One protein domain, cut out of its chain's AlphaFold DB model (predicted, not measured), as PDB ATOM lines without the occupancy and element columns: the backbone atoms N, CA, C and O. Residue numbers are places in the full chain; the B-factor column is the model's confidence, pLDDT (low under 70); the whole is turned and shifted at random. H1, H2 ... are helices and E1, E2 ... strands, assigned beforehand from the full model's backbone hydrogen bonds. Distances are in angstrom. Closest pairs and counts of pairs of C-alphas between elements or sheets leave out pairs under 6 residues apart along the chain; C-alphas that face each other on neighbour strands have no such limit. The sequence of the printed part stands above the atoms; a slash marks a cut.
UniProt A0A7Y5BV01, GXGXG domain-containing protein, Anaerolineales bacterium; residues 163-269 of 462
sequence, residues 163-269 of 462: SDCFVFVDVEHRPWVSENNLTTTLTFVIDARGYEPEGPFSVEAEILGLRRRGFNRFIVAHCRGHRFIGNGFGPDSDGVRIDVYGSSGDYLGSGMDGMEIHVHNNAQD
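This is residues 163 to 269 of the 462 residues of the protein "GXGXG domain-containing protein" of Anaerolineales bacterium (UniProt A0A7Y5BV01). Little regular structure is here: a twisted wall of five parallel strands with one helix, H1, over one face, two layers. The 107 printed residues hold E1, E2, H1, E3, E4, E5, sheet order E1 E2 E3 E4 E5; the class is mixed, with 42 residues in named elements. It is compact, radius of gyration of the C-alphas 12.7 A, spans 39, 31 and 24 A.

Find C-alpha 166 at (26.779, -41.052, -27.239), where E1, residues 166 to 169, begins. Next come E2, 187 to 191; H1, 203 to 212; E3, 217 to 224, 20.2 A; E4, 241 to 247; and E5, 257 to 264, 20.9 A, ending at (15.366, -44.618, -12.313).

Within hydrogen-bond range, find N 167 and O 187, 2.9 A, for E1 and E2; N 190 and O 219, 2.8 A, for E2 and E3; N 220 and O 243, 2.8 A, for E3 and E4; N 244 and O 262, 2.8 A, for E4 and E5. E2, H1, E3 form a strand-helix-strand unit, parallel neighbours with a helix between, its crossover right-handed. H1, with every O i to N i+4 pair within range, is on the sheet over E2 and E3, height 9.6 A; its closest C-alphas to E3 are Ile 207 and Phe 218, 7.6 A.

The printed part has no cut; links E1 to E2, E2 to H1 and E3 to E4 are long. Residues 178 to 185 have pLDDT under 70.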
ATOM      1  N   SER A 163      27.451 -40.786 -32.616       80.94
ATOM      2  CA  SER A 163      27.785 -39.407 -32.269       80.94
ATOM      3  C   SER A 163      29.049 -39.333 -31.426       80.94
ATOM      4  O   SER A 163      29.504 -40.360 -30.918       80.94
ATOM      5  N   ASP A 164      29.568 -38.124 -31.238       82.00
ATOM      6  CA  ASP A 164      30.797 -37.888 -30.485       82.00
ATOM      7  C   ASP A 164      30.584 -37.967 -28.967       82.00
ATOM      8  O   ASP A 164      31.545 -38.206 -28.235       82.00
ATOM      9  N   CYS A 165      29.344 -37.808 -28.480       88.25
ATOM     10  CA  CYS A 165      29.029 -37.906 -27.050       88.25
ATOM     11  C   CYS A 165      28.295 -39.193 -26.652       88.25
ATOM     12  O   CYS A 165      28.444 -39.623 -25.510       88.25
ATOM     13  N   PHE A 166      27.536 -39.830 -27.548       91.00
ATOM     14  CA  PHE A 166      26.779 -41.052 -27.239       91.00
ATOM     15  C   PHE A 166      27.181 -42.238 -28.116       91.00
ATOM     16  O   PHE A 166      27.189 -42.149 -29.348       91.00
ATOM     17  N   VAL A 167      27.440 -43.377 -27.469       92.38
ATOM     18  CA  VAL A 167      27.772 -44.651 -28.125       92.38
ATOM     19  C   VAL A 167      26.803 -45.727 -27.674       92.38
ATOM     20  O   VAL A 167      26.716 -46.033 -26.488       92.38
ATOM     21  N   PHE A 168      26.093 -46.324 -28.627       94.56
ATOM     22  CA  PHE A 168      25.191 -47.437 -28.364       94.56
ATOM     23  C   PHE A 168      25.952 -48.766 -28.256       94.56
ATOM     24  O   PHE A 168      26.843 -49.035 -29.065       94.56
ATOM     25  N   VAL A 169      25.570 -49.603 -27.291       95.25
ATOM     26  CA  VAL A 169      26.091 -50.964 -27.109       95.25
ATOM     27  C   VAL A 169      24.941 -51.923 -26.812       95.25
ATOM     28  O   VAL A 169      24.085 -51.630 -25.979       95.25
ATOM     29  N   ASP A 170      24.942 -53.085 -27.461       95.25
ATOM     30  CA  ASP A 170      24.102 -54.226 -27.089       95.25
ATOM     31  C   ASP A 170      24.878 -55.552 -27.228       95.25
ATOM     32  O   ASP A 170      26.066 -55.578 -27.574       95.25
ATOM     33  N   VAL A 171      24.212 -56.676 -26.947       93.19
ATOM     34  CA  VAL A 171      24.820 -58.015 -27.004       93.19
ATOM     35  C   VAL A 171      25.386 -58.377 -28.392       93.19
ATOM     36  O   VAL A 171      26.354 -59.146 -28.475       93.19
ATOM     37  N   GLU A 172      24.839 -57.799 -29.464       90.44
ATOM     38  CA  GLU A 172      25.233 -58.013 -30.863       90.44
ATOM     39  C   GLU A 172      26.176 -56.910 -31.387       90.44
ATOM     40  O   GLU A 172      27.056 -57.179 -32.208       90.44
ATOM     41  N   HIS A 173      26.037 -55.677 -30.901       86.31
ATOM     42  CA  HIS A 173      26.678 -54.468 -31.410       86.31
ATOM     43  C   HIS A 173      27.612 -53.882 -30.353       86.31
ATOM     44  O   HIS A 173      27.195 -53.161 -29.449       86.31
ATOM     45  N   ARG A 174      28.913 -54.148 -30.511       85.56
ATOM     46  CA  ARG A 174      29.983 -53.609 -29.656       85.56
ATOM     47  C   ARG A 174      30.940 -52.747 -30.483       85.56
ATOM     48  O   ARG A 174      31.983 -53.248 -30.912       85.56
ATOM     49  N   PRO A 175      30.590 -51.481 -30.779       80.31
ATOM     50  CA  PRO A 175      31.448 -50.621 -31.584       80.31
ATOM     51  C   PRO A 175      32.817 -50.441 -30.918       80.31
ATOM     52  O   PRO A 175      32.933 -50.211 -29.710       80.31
ATOM     53  N   TRP A 176      33.878 -50.541 -31.720       77.44
ATOM     54  CA  TRP A 176      35.216 -50.214 -31.246       77.44
ATOM     55  C   TRP A 176      35.360 -48.695 -31.138       77.44
ATOM     56  O   TRP A 176      35.062 -47.962 -32.078       77.44
ATOM     57  N   VAL A 177      35.848 -48.232 -29.988       74.25
ATOM     58  CA  VAL A 177      36.088 -46.814 -29.701       74.25
ATOM     59  C   VAL A 177      37.545 -46.681 -29.283       74.25
ATOM     60  O   VAL A 177      37.972 -47.350 -28.338       74.25
ATOM     61  N   SER A 178      38.317 -45.865 -30.003       66.94
ATOM     62  CA  SER A 178      39.743 -45.714 -29.709       66.94
ATOM     63  C   SER A 178      39.963 -45.051 -28.350       66.94
ATOM     64  O   SER A 178      39.279 -44.089 -28.001       66.94
ATOM     65  N   GLU A 179      40.968 -45.520 -27.617       65.44
ATOM     66  CA  GLU A 179      41.402 -44.937 -26.339       65.44
ATOM     67  C   GLU A 179      42.068 -43.556 -26.516       65.44
ATOM     68  O   GLU A 179      42.332 -42.861 -25.545       65.44
ATOM     69  N   ASN A 180      42.311 -43.107 -27.751       59.22
ATOM     70  CA  ASN A 180      42.829 -41.764 -28.027       59.22
ATOM     71  C   ASN A 180      41.711 -40.712 -28.158       59.22
ATOM     72  O   ASN A 180      41.997 -39.520 -28.110       59.22
ATOM     73  N   ASN A 181      40.449 -41.146 -28.269       53.62
ATOM     74  CA  ASN A 181      39.257 -40.290 -28.261       53.62
ATOM     75  C   ASN A 181      38.604 -40.247 -26.870       53.62
ATOM     76  O   ASN A 181      37.384 -40.158 -26.755       53.62
ATOM     77  N   LEU A 182      39.406 -40.339 -25.803       54.81
ATOM     78  CA  LEU A 182      38.944 -40.190 -24.421       54.81
ATOM     79  C   LEU A 182      38.561 -38.731 -24.149       54.81
ATOM     80  O   LEU A 182      39.220 -38.022 -23.390       54.81
ATOM     81  N   THR A 183      37.468 -38.267 -24.742       54.47
ATOM     82  CA  THR A 183      36.718 -37.209 -24.092       54.47
ATOM     83  C   THR A 183      36.112 -37.855 -22.847       54.47
ATOM     84  O   THR A 183      35.425 -38.876 -22.900       54.47
ATOM     85  N   THR A 184      36.374 -37.282 -21.676       55.84
ATOM     86  CA  THR A 184      35.742 -37.680 -20.405       55.84
ATOM     87  C   THR A 184      34.215 -37.479 -20.409       55.84
ATOM     88  O   THR A 184      33.554 -37.681 -19.391       55.84
ATOM     89  N   THR A 185      33.663 -37.078 -21.556       67.88
ATOM     90  CA  THR A 185      32.267 -36.762 -21.837       67.88
ATOM     91  C   THR A 185      31.546 -37.859 -22.624       67.88
ATOM     92  O   THR A 185      30.328 -37.780 -22.750       67.88
ATOM     93  N   LEU A 186      32.248 -38.882 -23.136       87.88
ATOM     94  CA  LEU A 186      31.610 -39.966 -23.887       87.88
ATOM     95  C   LEU A 186      30.740 -40.843 -22.976       87.88
ATOM     96  O   LEU A 186      31.230 -41.408 -21.997       87.88
ATOM     97  N   THR A 187      29.471 -40.997 -23.344       92.81
ATOM     98  CA  THR A 187      28.455 -41.775 -22.633       92.81
ATOM     99  C   THR A 187      28.096 -43.035 -23.411       92.81
ATOM    100  O   THR A 187      27.639 -42.978 -24.554       92.81
ATOM    101  N   PHE A 188      28.272 -44.190 -22.773       95.06
ATOM    102  CA  PHE A 188      27.853 -45.473 -23.327       95.06
ATOM    103  C   PHE A 188      26.402 -45.759 -22.952       95.06
ATOM    104  O   PHE A 188      26.082 -45.898 -21.774       95.06
ATOM    105  N   VAL A 189      25.537 -45.865 -23.956       97.06
ATOM    106  CA  VAL A 189      24.137 -46.268 -23.814       97.06
ATOM    107  C   VAL A 189      24.052 -47.767 -24.082       97.06
ATOM    108  O   VAL A 189      24.106 -48.208 -25.228       97.06
ATOM    109  N   ILE A 190      23.968 -48.544 -23.010       97.94
ATOM    110  CA  ILE A 190      23.955 -50.004 -23.023       97.94
ATOM    111  C   ILE A 190      22.503 -50.467 -22.960       97.94
ATOM    112  O   ILE A 190      21.831 -50.284 -21.945       97.94
ATOM    113  N   ASP A 191      22.007 -51.080 -24.030       97.62
ATOM    114  CA  ASP A 191      20.708 -51.744 -24.011       97.62
ATOM    115  C   ASP A 191      20.841 -53.090 -23.302       97.62
ATOM    116  O   ASP A 191      21.457 -54.024 -23.811       97.62
ATOM    117  N   ALA A 192      20.264 -53.196 -22.107       97.88
ATOM    118  CA  ALA A 192      20.404 -54.382 -21.276       97.88
ATOM    119  C   ALA A 192      19.690 -55.617 -21.856       97.88
ATOM    120  O   ALA A 192      19.926 -56.737 -21.409       97.88
ATOM    121  N   ARG A 193      18.801 -55.449 -22.842       96.00
ATOM    122  CA  ARG A 193      18.069 -56.574 -23.438       96.00
ATOM    123  C   ARG A 193      19.027 -57.545 -24.128       96.00
ATOM    124  O   ARG A 193      19.861 -57.152 -24.932       96.00
ATOM    125  N   GLY A 194      18.845 -58.833 -23.848       95.81
ATOM    126  CA  GLY A 194      19.645 -59.909 -24.436       95.81
ATOM    127  C   GLY A 194      20.940 -60.225 -23.683       95.81
ATOM    128  O   GLY A 194      21.555 -61.243 -23.986       95.81
ATOM    129  N   TYR A 195      21.332 -59.420 -22.690       97.38
ATOM    130  CA  TYR A 195      22.378 -59.803 -21.744       97.38
ATOM    131  C   TYR A 195      21.851 -60.826 -20.731       97.38
ATOM    132  O   TYR A 195      20.673 -60.823 -20.366       97.38
ATOM    133  N   GLU A 196      22.745 -61.682 -20.240       96.56
ATOM    134  CA  GLU A 196      22.434 -62.593 -19.139       96.56
ATOM    135  C   GLU A 196      22.285 -61.813 -17.817       96.56
ATOM    136  O   GLU A 196      22.935 -60.774 -17.632       96.56
ATOM    137  N   PRO A 197      21.485 -62.302 -16.849       93.94
ATOM    138  CA  PRO A 197      21.328 -61.629 -15.559       93.94
ATOM    139  C   PRO A 197      22.635 -61.481 -14.769       93.94
ATOM    140  O   PRO A 197      22.767 -60.537 -13.994       93.94
ATOM    141  N   GLU A 198      23.583 -62.407 -14.946       95.12
ATOM    142  CA  GLU A 198      24.886 -62.437 -14.276       95.12
ATOM    143  C   GLU A 198      25.936 -63.205 -15.101       95.12
ATOM    144  O   GLU A 198      25.622 -63.872 -16.085       95.12
ATOM    145  N   GLY A 199      27.207 -63.117 -14.697       95.00
ATOM    146  CA  GLY A 199      28.305 -63.850 -15.332       95.00
ATOM    147  C   GLY A 199      28.982 -63.097 -16.488       95.00
ATOM    148  O   GLY A 199      28.822 -61.883 -16.626       95.00
ATOM    149  N   PRO A 200      29.789 -63.788 -17.315       95.50
ATOM    150  CA  PRO A 200      30.671 -63.150 -18.298       95.50
ATOM    151  C   PRO A 200      29.941 -62.492 -19.479       95.50
ATOM    152  O   PRO A 200      30.548 -61.691 -20.185       95.50
ATOM    153  N   PHE A 201      28.660 -62.805 -19.684       95.81
ATOM    154  CA  PHE A 201      27.808 -62.230 -20.733       95.81
ATOM    155  C   PHE A 201      26.724 -61.307 -20.157       95.81
ATOM    156  O   PHE A 201      25.672 -61.125 -20.764       95.81
ATOM    157  N   SER A 202      26.962 -60.763 -18.962       97.56
ATOM    158  CA  SER A 202      26.057 -59.821 -18.302       97.56
ATOM    159  C   SER A 202      26.360 -58.372 -18.665       97.56
ATOM    160  O   SER A 202      27.454 -58.045 -19.135       97.56
ATOM    161  N   VAL A 203      25.400 -57.491 -18.379       97.44
ATOM    162  CA  VAL A 203      25.580 -56.035 -18.478       97.44
ATOM    163  C   VAL A 203      26.787 -55.576 -17.657       97.44
ATOM    164  O   VAL A 203      27.560 -54.738 -18.112       97.44
ATOM    165  N   GLU A 204      26.998 -56.157 -16.473       97.38
ATOM    166  CA  GLU A 204      28.124 -55.772 -15.622       97.38
ATOM    167  C   GLU A 204      29.476 -56.118 -16.252       97.38
ATOM    168  O   GLU A 204      30.416 -55.322 -16.212       97.38
ATOM    169  N   ALA A 205      29.583 -57.282 -16.897       97.00
ATOM    170  CA  ALA A 205      30.805 -57.659 -17.599       97.00
ATOM    171  C   ALA A 205      31.135 -56.687 -18.750       97.00
ATOM    172  O   ALA A 205      32.313 -56.368 -18.955       97.00
ATOM    173  N   GLU A 206      30.114 -56.185 -19.456       97.25
ATOM    174  CA  GLU A 206      30.251 -55.154 -20.495       97.25
ATOM    175  C   GLU A 206      30.753 -53.831 -19.901       97.25
ATOM    176  O   GLU A 206      31.778 -53.300 -20.338       97.25
ATOM    177  N   ILE A 207      30.090 -53.339 -18.848       96.69
ATOM    178  CA  ILE A 207      30.464 -52.099 -18.154       96.69
ATOM    179  C   ILE A 207      31.914 -52.173 -17.661       96.69
ATOM    180  O   ILE A 207      32.699 -51.257 -17.906       96.69
ATOM    181  N   LEU A 208      32.318 -53.279 -17.029       95.88
ATOM    182  CA  LEU A 208      33.695 -53.470 -16.570       95.88
ATOM    183  C   LEU A 208      34.700 -53.530 -17.726       95.88
ATOM    184  O   LEU A 208      35.830 -53.054 -17.592       95.88
ATOM    185  N   GLY A 209      34.310 -54.105 -18.867       93.88
ATOM    186  CA  GLY A 209      35.107 -54.086 -20.092       93.88
ATOM    187  C   GLY A 209      35.379 -52.665 -20.580       93.88
ATOM    188  O   GLY A 209      36.525 -52.321 -20.880       93.88
ATOM    189  N   LEU A 210      34.348 -51.822 -20.590       92.69
ATOM    190  CA  LEU A 210      34.452 -50.409 -20.947       92.69
ATOM    191  C   LEU A 210      35.238 -49.609 -19.896       92.69
ATOM    192  O   LEU A 210      36.110 -48.816 -20.248       92.69
ATOM    193  N   ARG A 211      35.024 -49.867 -18.602       91.88
ATOM    194  CA  ARG A 211      35.762 -49.206 -17.518       91.88
ATOM    195  C   ARG A 211      37.262 -49.470 -17.591       91.88
ATOM    196  O   ARG A 211      38.045 -48.541 -17.389       91.88
ATOM    197  N   ARG A 212      37.671 -50.709 -17.902       91.44
ATOM    198  CA  ARG A 212      39.090 -51.079 -18.090       91.44
ATOM    199  C   ARG A 212      39.761 -50.303 -19.225       91.44
ATOM    200  O   ARG A 212      40.970 -50.121 -19.181       91.44
ATOM    201  N   ARG A 213      38.980 -49.816 -20.191       89.31
ATOM    202  CA  ARG A 213      39.425 -48.943 -21.291       89.31
ATOM    203  C   ARG A 213      39.385 -47.448 -20.933       89.31
ATOM    204  O   ARG A 213      39.681 -46.615 -21.777       89.31
ATOM    205  N   GLY A 214      39.022 -47.099 -19.696       88.56
ATOM    206  CA  GLY A 214      39.052 -45.727 -19.175       88.56
ATOM    207  C   GLY A 214      37.719 -44.974 -19.198       88.56
ATOM    208  O   GLY A 214      37.684 -43.822 -18.771       88.56
ATOM    209  N   PHE A 215      36.625 -45.594 -19.651       90.75
ATOM    210  CA  PHE A 215      35.321 -44.929 -19.732       90.75
ATOM    211  C   PHE A 215      34.596 -44.883 -18.383       90.75
ATOM    212  O   PHE A 215      34.692 -45.816 -17.584       90.75
ATOM    213  N   ASN A 216      33.857 -43.793 -18.148       92.69
ATOM    214  CA  ASN A 216      33.293 -43.467 -16.833       92.69
ATOM    215  C   ASN A 216      31.810 -43.049 -16.860       92.69
ATOM    216  O   ASN A 216      31.270 -42.744 -15.801       92.69
ATOM    217  N   ARG A 217      31.145 -42.986 -18.023       94.94
ATOM    218  CA  ARG A 217      29.732 -42.577 -18.141       94.94
ATOM    219  C   ARG A 217      28.917 -43.670 -18.821       94.94
ATOM    220  O   ARG A 217      29.197 -44.023 -19.968       94.94
ATOM    221  N   PHE A 218      27.919 -44.188 -18.112       97.25
ATOM    222  CA  PHE A 218      27.110 -45.317 -18.560       97.25
ATOM    223  C   PHE A 218      25.624 -45.053 -18.327       97.25
ATOM    224  O   PHE A 218      25.220 -44.702 -17.223       97.25
ATOM    225  N   ILE A 219      24.814 -45.286 -19.353       98.25
ATOM    226  CA  ILE A 219      23.357 -45.363 -19.283       98.25
ATOM    227  C   ILE A 219      22.982 -46.813 -19.571       98.25
ATOM    228  O   ILE A 219      23.191 -47.295 -20.679       98.25
ATOM    229  N   VAL A 220      22.428 -47.516 -18.590       98.62
ATOM    230  CA  VAL A 220      21.892 -48.869 -18.749       98.62
ATOM    231  C   VAL A 220      20.398 -48.758 -19.023       98.62
ATOM    232  O   VAL A 220      19.605 -48.516 -18.114       98.62
ATOM    233  N   ALA A 221      20.006 -48.925 -20.281       98.25
ATOM    234  CA  ALA A 221      18.617 -48.883 -20.714       98.25
ATOM    235  C   ALA A 221      17.931 -50.250 -20.562       98.25
ATOM    236  O   ALA A 221      18.558 -51.297 -20.711       98.25
ATOM    237  N   HIS A 222      16.616 -50.239 -20.324       97.44
ATOM    238  CA  HIS A 222      15.757 -51.431 -20.320       97.44
ATOM    239  C   HIS A 222      16.180 -52.535 -19.330       97.44
ATOM    240  O   HIS A 222      16.039 -53.730 -19.614       97.44
ATOM    241  N   CYS A 223      16.678 -52.159 -18.153       97.12
ATOM    242  CA  CYS A 223      17.078 -53.110 -17.127       97.12
ATOM    243  C   CYS A 223      15.872 -53.891 -16.568       97.12
ATOM    244  O   CYS A 223      14.813 -53.323 -16.285       97.12
ATOM    245  N   ARG A 224      16.024 -55.218 -16.431       94.38
ATOM    246  CA  ARG A 224      14.974 -56.154 -15.991       94.38
ATOM    247  C   ARG A 224      15.532 -57.210 -15.038       94.38
ATOM    248  O   ARG A 224      15.505 -58.399 -15.331       94.38
ATOM    249  N   GLY A 225      16.060 -56.768 -13.904       95.25
ATOM    250  CA  GLY A 225      16.632 -57.667 -12.904       95.25
ATOM    251  C   GLY A 225      18.069 -58.105 -13.204       95.25
ATOM    252  O   GLY A 225      18.513 -59.106 -12.648       95.25
ATOM    253  N   HIS A 226      18.805 -57.383 -14.059       97.94
ATOM    254  CA  HIS A 226      20.236 -57.639 -14.257       97.94
ATOM    255  C   HIS A 226      20.990 -57.311 -12.970       97.94
ATOM    256  O   HIS A 226      20.812 -56.234 -12.389       97.94
ATOM    257  N   ARG A 227      21.789 -58.267 -12.507       97.88
ATOM    258  CA  ARG A 227      22.419 -58.256 -11.189       97.88
ATOM    259  C   ARG A 227      23.807 -57.639 -11.263       97.88
ATOM    260  O   ARG A 227      24.406 -57.544 -12.331       97.88
ATOM    261  N   PHE A 228      24.322 -57.262 -10.098       98.06
ATOM    262  CA  PHE A 228      25.708 -56.825  -9.905       98.06
ATOM    263  C   PHE A 228      26.133 -55.560 -10.665       98.06
ATOM    264  O   PHE A 228      27.329 -55.301 -10.740       98.06
ATOM    265  N   ILE A 229      25.197 -54.765 -11.198       98.44
ATOM    266  CA  ILE A 229      25.536 -53.503 -11.871       98.44
ATOM    267  C   ILE A 229      26.338 -52.607 -10.910       98.44
ATOM    268  O   ILE A 229      25.858 -52.310  -9.817       98.44
ATOM    269  N   GLY A 230      27.527 -52.157 -11.311       97.19
ATOM    270  CA  GLY A 230      28.408 -51.308 -10.501       97.19
ATOM    271  C   GLY A 230      29.353 -52.060  -9.554       97.19
ATOM    272  O   GLY A 230      29.846 -51.463  -8.593       97.19
ATOM    273  N   ASN A 231      29.625 -53.344  -9.795       97.12
ATOM    274  CA  ASN A 231      30.435 -54.190  -8.914       97.12
ATOM    275  C   ASN A 231      31.817 -54.487  -9.503       97.12
ATOM    276  O   ASN A 231      32.011 -54.600 -10.696       97.12
ATOM    277  N   GLY A 232      32.836 -54.704  -8.672       94.12
ATOM    278  CA  GLY A 232      34.144 -55.137  -9.199       94.12
ATOM    279  C   GLY A 232      34.926 -54.052  -9.955       94.12
ATOM    280  O   GLY A 232      35.923 -54.357 -10.606       94.12
ATOM    281  N   PHE A 233      34.542 -52.782  -9.802       94.31
ATOM    282  CA  PHE A 233      35.322 -51.623 -10.256       94.31
ATOM    283  C   PHE A 233      36.649 -51.447  -9.498       94.31
ATOM    284  O   PHE A 233      37.508 -50.686  -9.939       94.31
ATOM    285  N   GLY A 234      36.829 -52.162  -8.381       88.75
ATOM    286  CA  GLY A 234      37.985 -52.018  -7.503       88.75
ATOM    287  C   GLY A 234      37.914 -50.753  -6.638       88.75
ATOM    288  O   GLY A 234      36.864 -50.107  -6.570       88.75
ATOM    289  N   PRO A 235      39.009 -50.415  -5.934       88.38
ATOM    290  CA  PRO A 235      39.093 -49.158  -5.205       88.38
ATOM    291  C   PRO A 235      39.102 -47.965  -6.173       88.38
ATOM    292  O   PRO A 235      39.523 -48.083  -7.321       88.38
ATOM    293  N   ASP A 236      38.683 -46.805  -5.673       80.06
ATOM    294  CA  ASP A 236      38.843 -45.502  -6.334       80.06
ATOM    295  C   ASP A 236      38.107 -45.365  -7.673       80.06
ATOM    296  O   ASP A 236      38.636 -44.962  -8.709       80.06
ATOM    297  N   SER A 237      36.813 -45.664  -7.617       93.75
ATOM    298  CA  SER A 237      35.862 -45.497  -8.722       93.75
ATOM    299  C   SER A 237      35.299 -44.070  -8.844       93.75
ATOM    300  O   SER A 237      34.255 -43.869  -9.463       93.75
ATOM    301  N   ASP A 238      35.967 -43.070  -8.256       94.25
ATOM    302  CA  ASP A 238      35.522 -41.675  -8.318       94.25
ATOM    303  C   ASP A 238      35.423 -41.194  -9.773       94.25
ATOM    304  O   ASP A 238      36.214 -41.558 -10.645       94.25
ATOM    305  N   GLY A 239      34.418 -40.364 -10.042       91.94
ATOM    306  CA  GLY A 239      34.149 -39.853 -11.384       91.94
ATOM    307  C   GLY A 239      33.391 -40.820 -12.298       91.94
ATOM    308  O   GLY A 239      32.909 -40.366 -13.334       91.94
ATOM    309  N   VAL A 240      33.205 -42.094 -11.927       96.19
ATOM    310  CA  VAL A 240      32.282 -43.004 -12.628       96.19
ATOM    311  C   VAL A 240      30.832 -42.645 -12.298       96.19
ATOM    312  O   VAL A 240      30.492 -42.408 -11.140       96.19
ATOM    313  N   ARG A 241      29.981 -42.628 -13.327       97.12
ATOM    314  CA  ARG A 241      28.530 -42.450 -13.247       97.12
ATOM    315  C   ARG A 241      27.818 -43.564 -14.012       97.12
ATOM    316  O   ARG A 241      28.145 -43.796 -15.178       97.12
ATOM    317  N   ILE A 242      26.845 -44.200 -13.364       98.56
ATOM    318  CA  ILE A 242      25.956 -45.198 -13.968       98.56
ATOM    319  C   ILE A 242      24.499 -44.793 -13.715       98.56
ATOM    320  O   ILE A 242      24.078 -44.683 -12.567       98.56
ATOM    321  N   ASP A 243      23.727 -44.615 -14.780       98.75
ATOM    322  CA  ASP A 243      22.284 -44.373 -14.736       98.75
ATOM    323  C   ASP A 243      21.552 -45.636 -15.197       98.75
ATOM    324  O   ASP A 243      21.739 -46.096 -16.323       98.75
ATOM    325  N   VAL A 244      20.739 -46.233 -14.329       98.75
ATOM    326  CA  VAL A 244      20.051 -47.507 -14.575       98.75
ATOM    327  C   VAL A 244      18.562 -47.254 -14.763       98.75
ATOM    328  O   VAL A 244      17.859 -46.901 -13.819       98.75
ATOM    329  N   TYR A 245      18.072 -47.467 -15.982       98.56
ATOM    330  CA  TYR A 245      16.672 -47.287 -16.357       98.56
ATOM    331  C   TYR A 245      15.946 -48.629 -16.392       98.56
ATOM    332  O   TYR A 245      16.345 -49.553 -17.107       98.56
ATOM    333  N   GLY A 246      14.859 -48.726 -15.628       94.44
ATOM    334  CA  GLY A 246      14.170 -49.986 -15.338       94.44
ATOM    335  C   GLY A 246      14.571 -50.561 -13.978       94.44
ATOM    336  O   GLY A 246      15.280 -49.923 -13.204       94.44
ATOM    337  N   SER A 247      14.089 -51.761 -13.656       92.38
ATOM    338  CA  SER A 247      14.341 -52.367 -12.344       92.38
ATOM    339  C   SER A 247      15.667 -53.117 -12.333       92.38
ATOM    340  O   SER A 247      15.843 -54.071 -13.098       92.38
ATOM    341  N   SER A 248      16.588 -52.725 -11.450       95.00
ATOM    342  CA  SER A 248      17.844 -53.455 -11.251       95.00
ATOM    343  C   SER A 248      17.610 -54.796 -10.557       95.00
ATOM    344  O   SER A 248      16.636 -54.967  -9.822       95.00
ATOM    345  N   GLY A 249      18.515 -55.745 -10.776       96.44
ATOM    346  CA  GLY A 249      18.584 -56.977  -9.996       96.44
ATOM    347  C   GLY A 249      19.337 -56.795  -8.684       96.44
ATOM    348  O   GLY A 249      19.745 -55.684  -8.327       96.44
ATOM    349  N   ASP A 250      19.537 -57.914  -7.995       97.88
ATOM    350  CA  ASP A 250      20.248 -57.955  -6.722       97.88
ATOM    351  C   ASP A 250      21.702 -57.474  -6.827       97.88
ATOM    352  O   ASP A 250      22.343 -57.557  -7.881       97.88
ATOM    353  N   TYR A 251      22.253 -57.060  -5.683       98.06
ATOM    354  CA  TYR A 251      23.667 -56.699  -5.510       98.06
ATOM    355  C   TYR A 251      24.154 -55.502  -6.332       98.06
ATOM    356  O   TYR A 251      25.368 -55.322  -6.435       98.06
ATOM    357  N   LEU A 252      23.266 -54.681  -6.903       98.56
ATOM    358  CA  LEU A 252      23.680 -53.433  -7.549       98.56
ATOM    359  C   LEU A 252      24.509 -52.591  -6.570       98.56
ATOM    360  O   LEU A 252      24.105 -52.377  -5.426       98.56
ATOM    361  N   GLY A 253      25.672 -52.123  -7.015       97.88
ATOM    362  CA  GLY A 253      26.563 -51.263  -6.244       97.88
ATOM    363  C   GLY A 253      27.263 -51.939  -5.058       97.88
ATOM    364  O   GLY A 253      27.769 -51.260  -4.159       97.88
ATOM    365  N   SER A 254      27.291 -53.270  -4.997       97.12
ATOM    366  CA  SER A 254      28.014 -53.983  -3.945       97.12
ATOM    367  C   SER A 254      29.521 -53.731  -4.057       97.12
ATOM    368  O   SER A 254      30.156 -54.023  -5.071       97.12
ATOM    369  N   GLY A 255      30.116 -53.233  -2.974       96.00
ATOM    370  CA  GLY A 255      31.532 -52.877  -2.913       96.00
ATOM    371  C   GLY A 255      31.885 -51.554  -3.593       96.00
ATOM    372  O   GLY A 255      33.065 -51.320  -3.842       96.00
ATOM    373  N   MET A 256      30.902 -50.688  -3.875       95.31
ATOM    374  CA  MET A 256      31.149 -49.333  -4.383       95.31
ATOM    375  C   MET A 256      32.159 -48.565  -3.517       95.31
ATOM    376  O   MET A 256      32.033 -48.502  -2.289       95.31
ATOM    377  N   ASP A 257      33.138 -47.942  -4.176       96.44
ATOM    378  CA  ASP A 257      34.195 -47.149  -3.542       96.44
ATOM    379  C   ASP A 257      34.509 -45.897  -4.381       96.44
ATOM    380  O   ASP A 257      35.575 -45.797  -4.987       96.44
ATOM    381  N   GLY A 258      33.547 -44.973  -4.501       96.31
ATOM    382  CA  GLY A 258      33.736 -43.663  -5.155       96.31
ATOM    383  C   GLY A 258      32.681 -43.285  -6.193       96.31
ATOM    384  O   GLY A 258      32.310 -42.117  -6.279       96.31
ATOM    385  N   MET A 259      32.170 -44.256  -6.953       97.69
ATOM    386  CA  MET A 259      31.248 -43.984  -8.059       97.69
ATOM    387  C   MET A 259      29.882 -43.455  -7.607       97.69
ATOM    388  O   MET A 259      29.480 -43.578  -6.445       97.69
ATOM    389  N   GLU A 260      29.149 -42.910  -8.573       98.50
ATOM    390  CA  GLU A 260      27.757 -42.515  -8.422       98.50
ATOM    391  C   GLU A 260      26.841 -43.405  -9.273       98.50
ATOM    392  O   GLU A 260      27.051 -43.543 -10.480       98.50
ATOM    393  N   ILE A 261      25.814 -43.991  -8.652       98.75
ATOM    394  CA  ILE A 261      24.793 -44.788  -9.344       98.75
ATOM    395  C   ILE A 261      23.412 -44.193  -9.087       98.75
ATOM    396  O   ILE A 261      23.049 -43.938  -7.937       98.75
ATOM    397  N   HIS A 262      22.639 -43.978 -10.150       98.81
ATOM    398  CA  HIS A 262      21.230 -43.588 -10.072       98.81
ATOM    399  C   HIS A 262      20.363 -44.698 -10.658       98.81
ATOM    400  O   HIS A 262      20.646 -45.215 -11.734       98.81
ATOM    401  N   VAL A 263      19.316 -45.083  -9.932       98.75
ATOM    402  CA  VAL A 263      18.333 -46.079 -10.361       98.75
ATOM    403  C   VAL A 263      17.003 -45.371 -10.590       98.75
ATOM    404  O   VAL A 263      16.360 -44.926  -9.639       98.75
ATOM    405  N   HIS A 264      16.583 -45.295 -11.849       98.25
ATOM    406  CA  HIS A 264      15.366 -44.618 -12.313       98.25
ATOM    407  C   HIS A 264      14.150 -45.559 -12.269       98.25
ATOM    408  O   HIS A 264      13.429 -45.740 -13.255       98.25
ATOM    409  N   ASN A 265      14.003 -46.274 -11.146       96.81
ATOM    410  CA  ASN A 265      12.899 -47.176 -10.806       96.81
ATOM    411  C   ASN A 265      13.113 -47.757  -9.390       96.81
ATOM    412  O   ASN A 265      13.985 -47.323  -8.641       96.81
ATOM    413  N   ASN A 266      12.349 -48.797  -9.056       97.56
ATOM    414  CA  ASN A 266      12.620 -49.704  -7.950       97.56
ATOM    415  C   ASN A 266      13.865 -50.566  -8.205       97.56
ATOM    416  O   ASN A 266      14.176 -50.924  -9.345       97.56
ATOM    417  N   ALA A 267      14.493 -50.996  -7.119       96.94
ATOM    418  CA  ALA A 267      15.610 -51.922  -7.103       96.94
ATOM    419  C   ALA A 267      15.309 -53.147  -6.223       96.94
ATOM    420  O   ALA A 267      14.541 -53.059  -5.265       96.94
ATOM    421  N   GLN A 268      15.902 -54.295  -6.562       96.50
ATOM    422  CA  GLN A 268      15.707 -55.557  -5.835       96.50
ATOM    423  C   GLN A 268      16.536 -55.624  -4.537       96.50
ATOM    424  O   GLN A 268      16.729 -54.612  -3.859       96.50
ATOM    425  N   ASP A 269      16.966 -56.816  -4.131       98.00
ATOM    426  CA  ASP A 269      17.549 -57.053  -2.821       98.00
ATOM    427  C   ASP A 269      19.048 -56.712  -2.812       98.00
ATOM    428  O   ASP A 269      19.727 -56.627  -3.838       98.00
TER     429      ASP A 269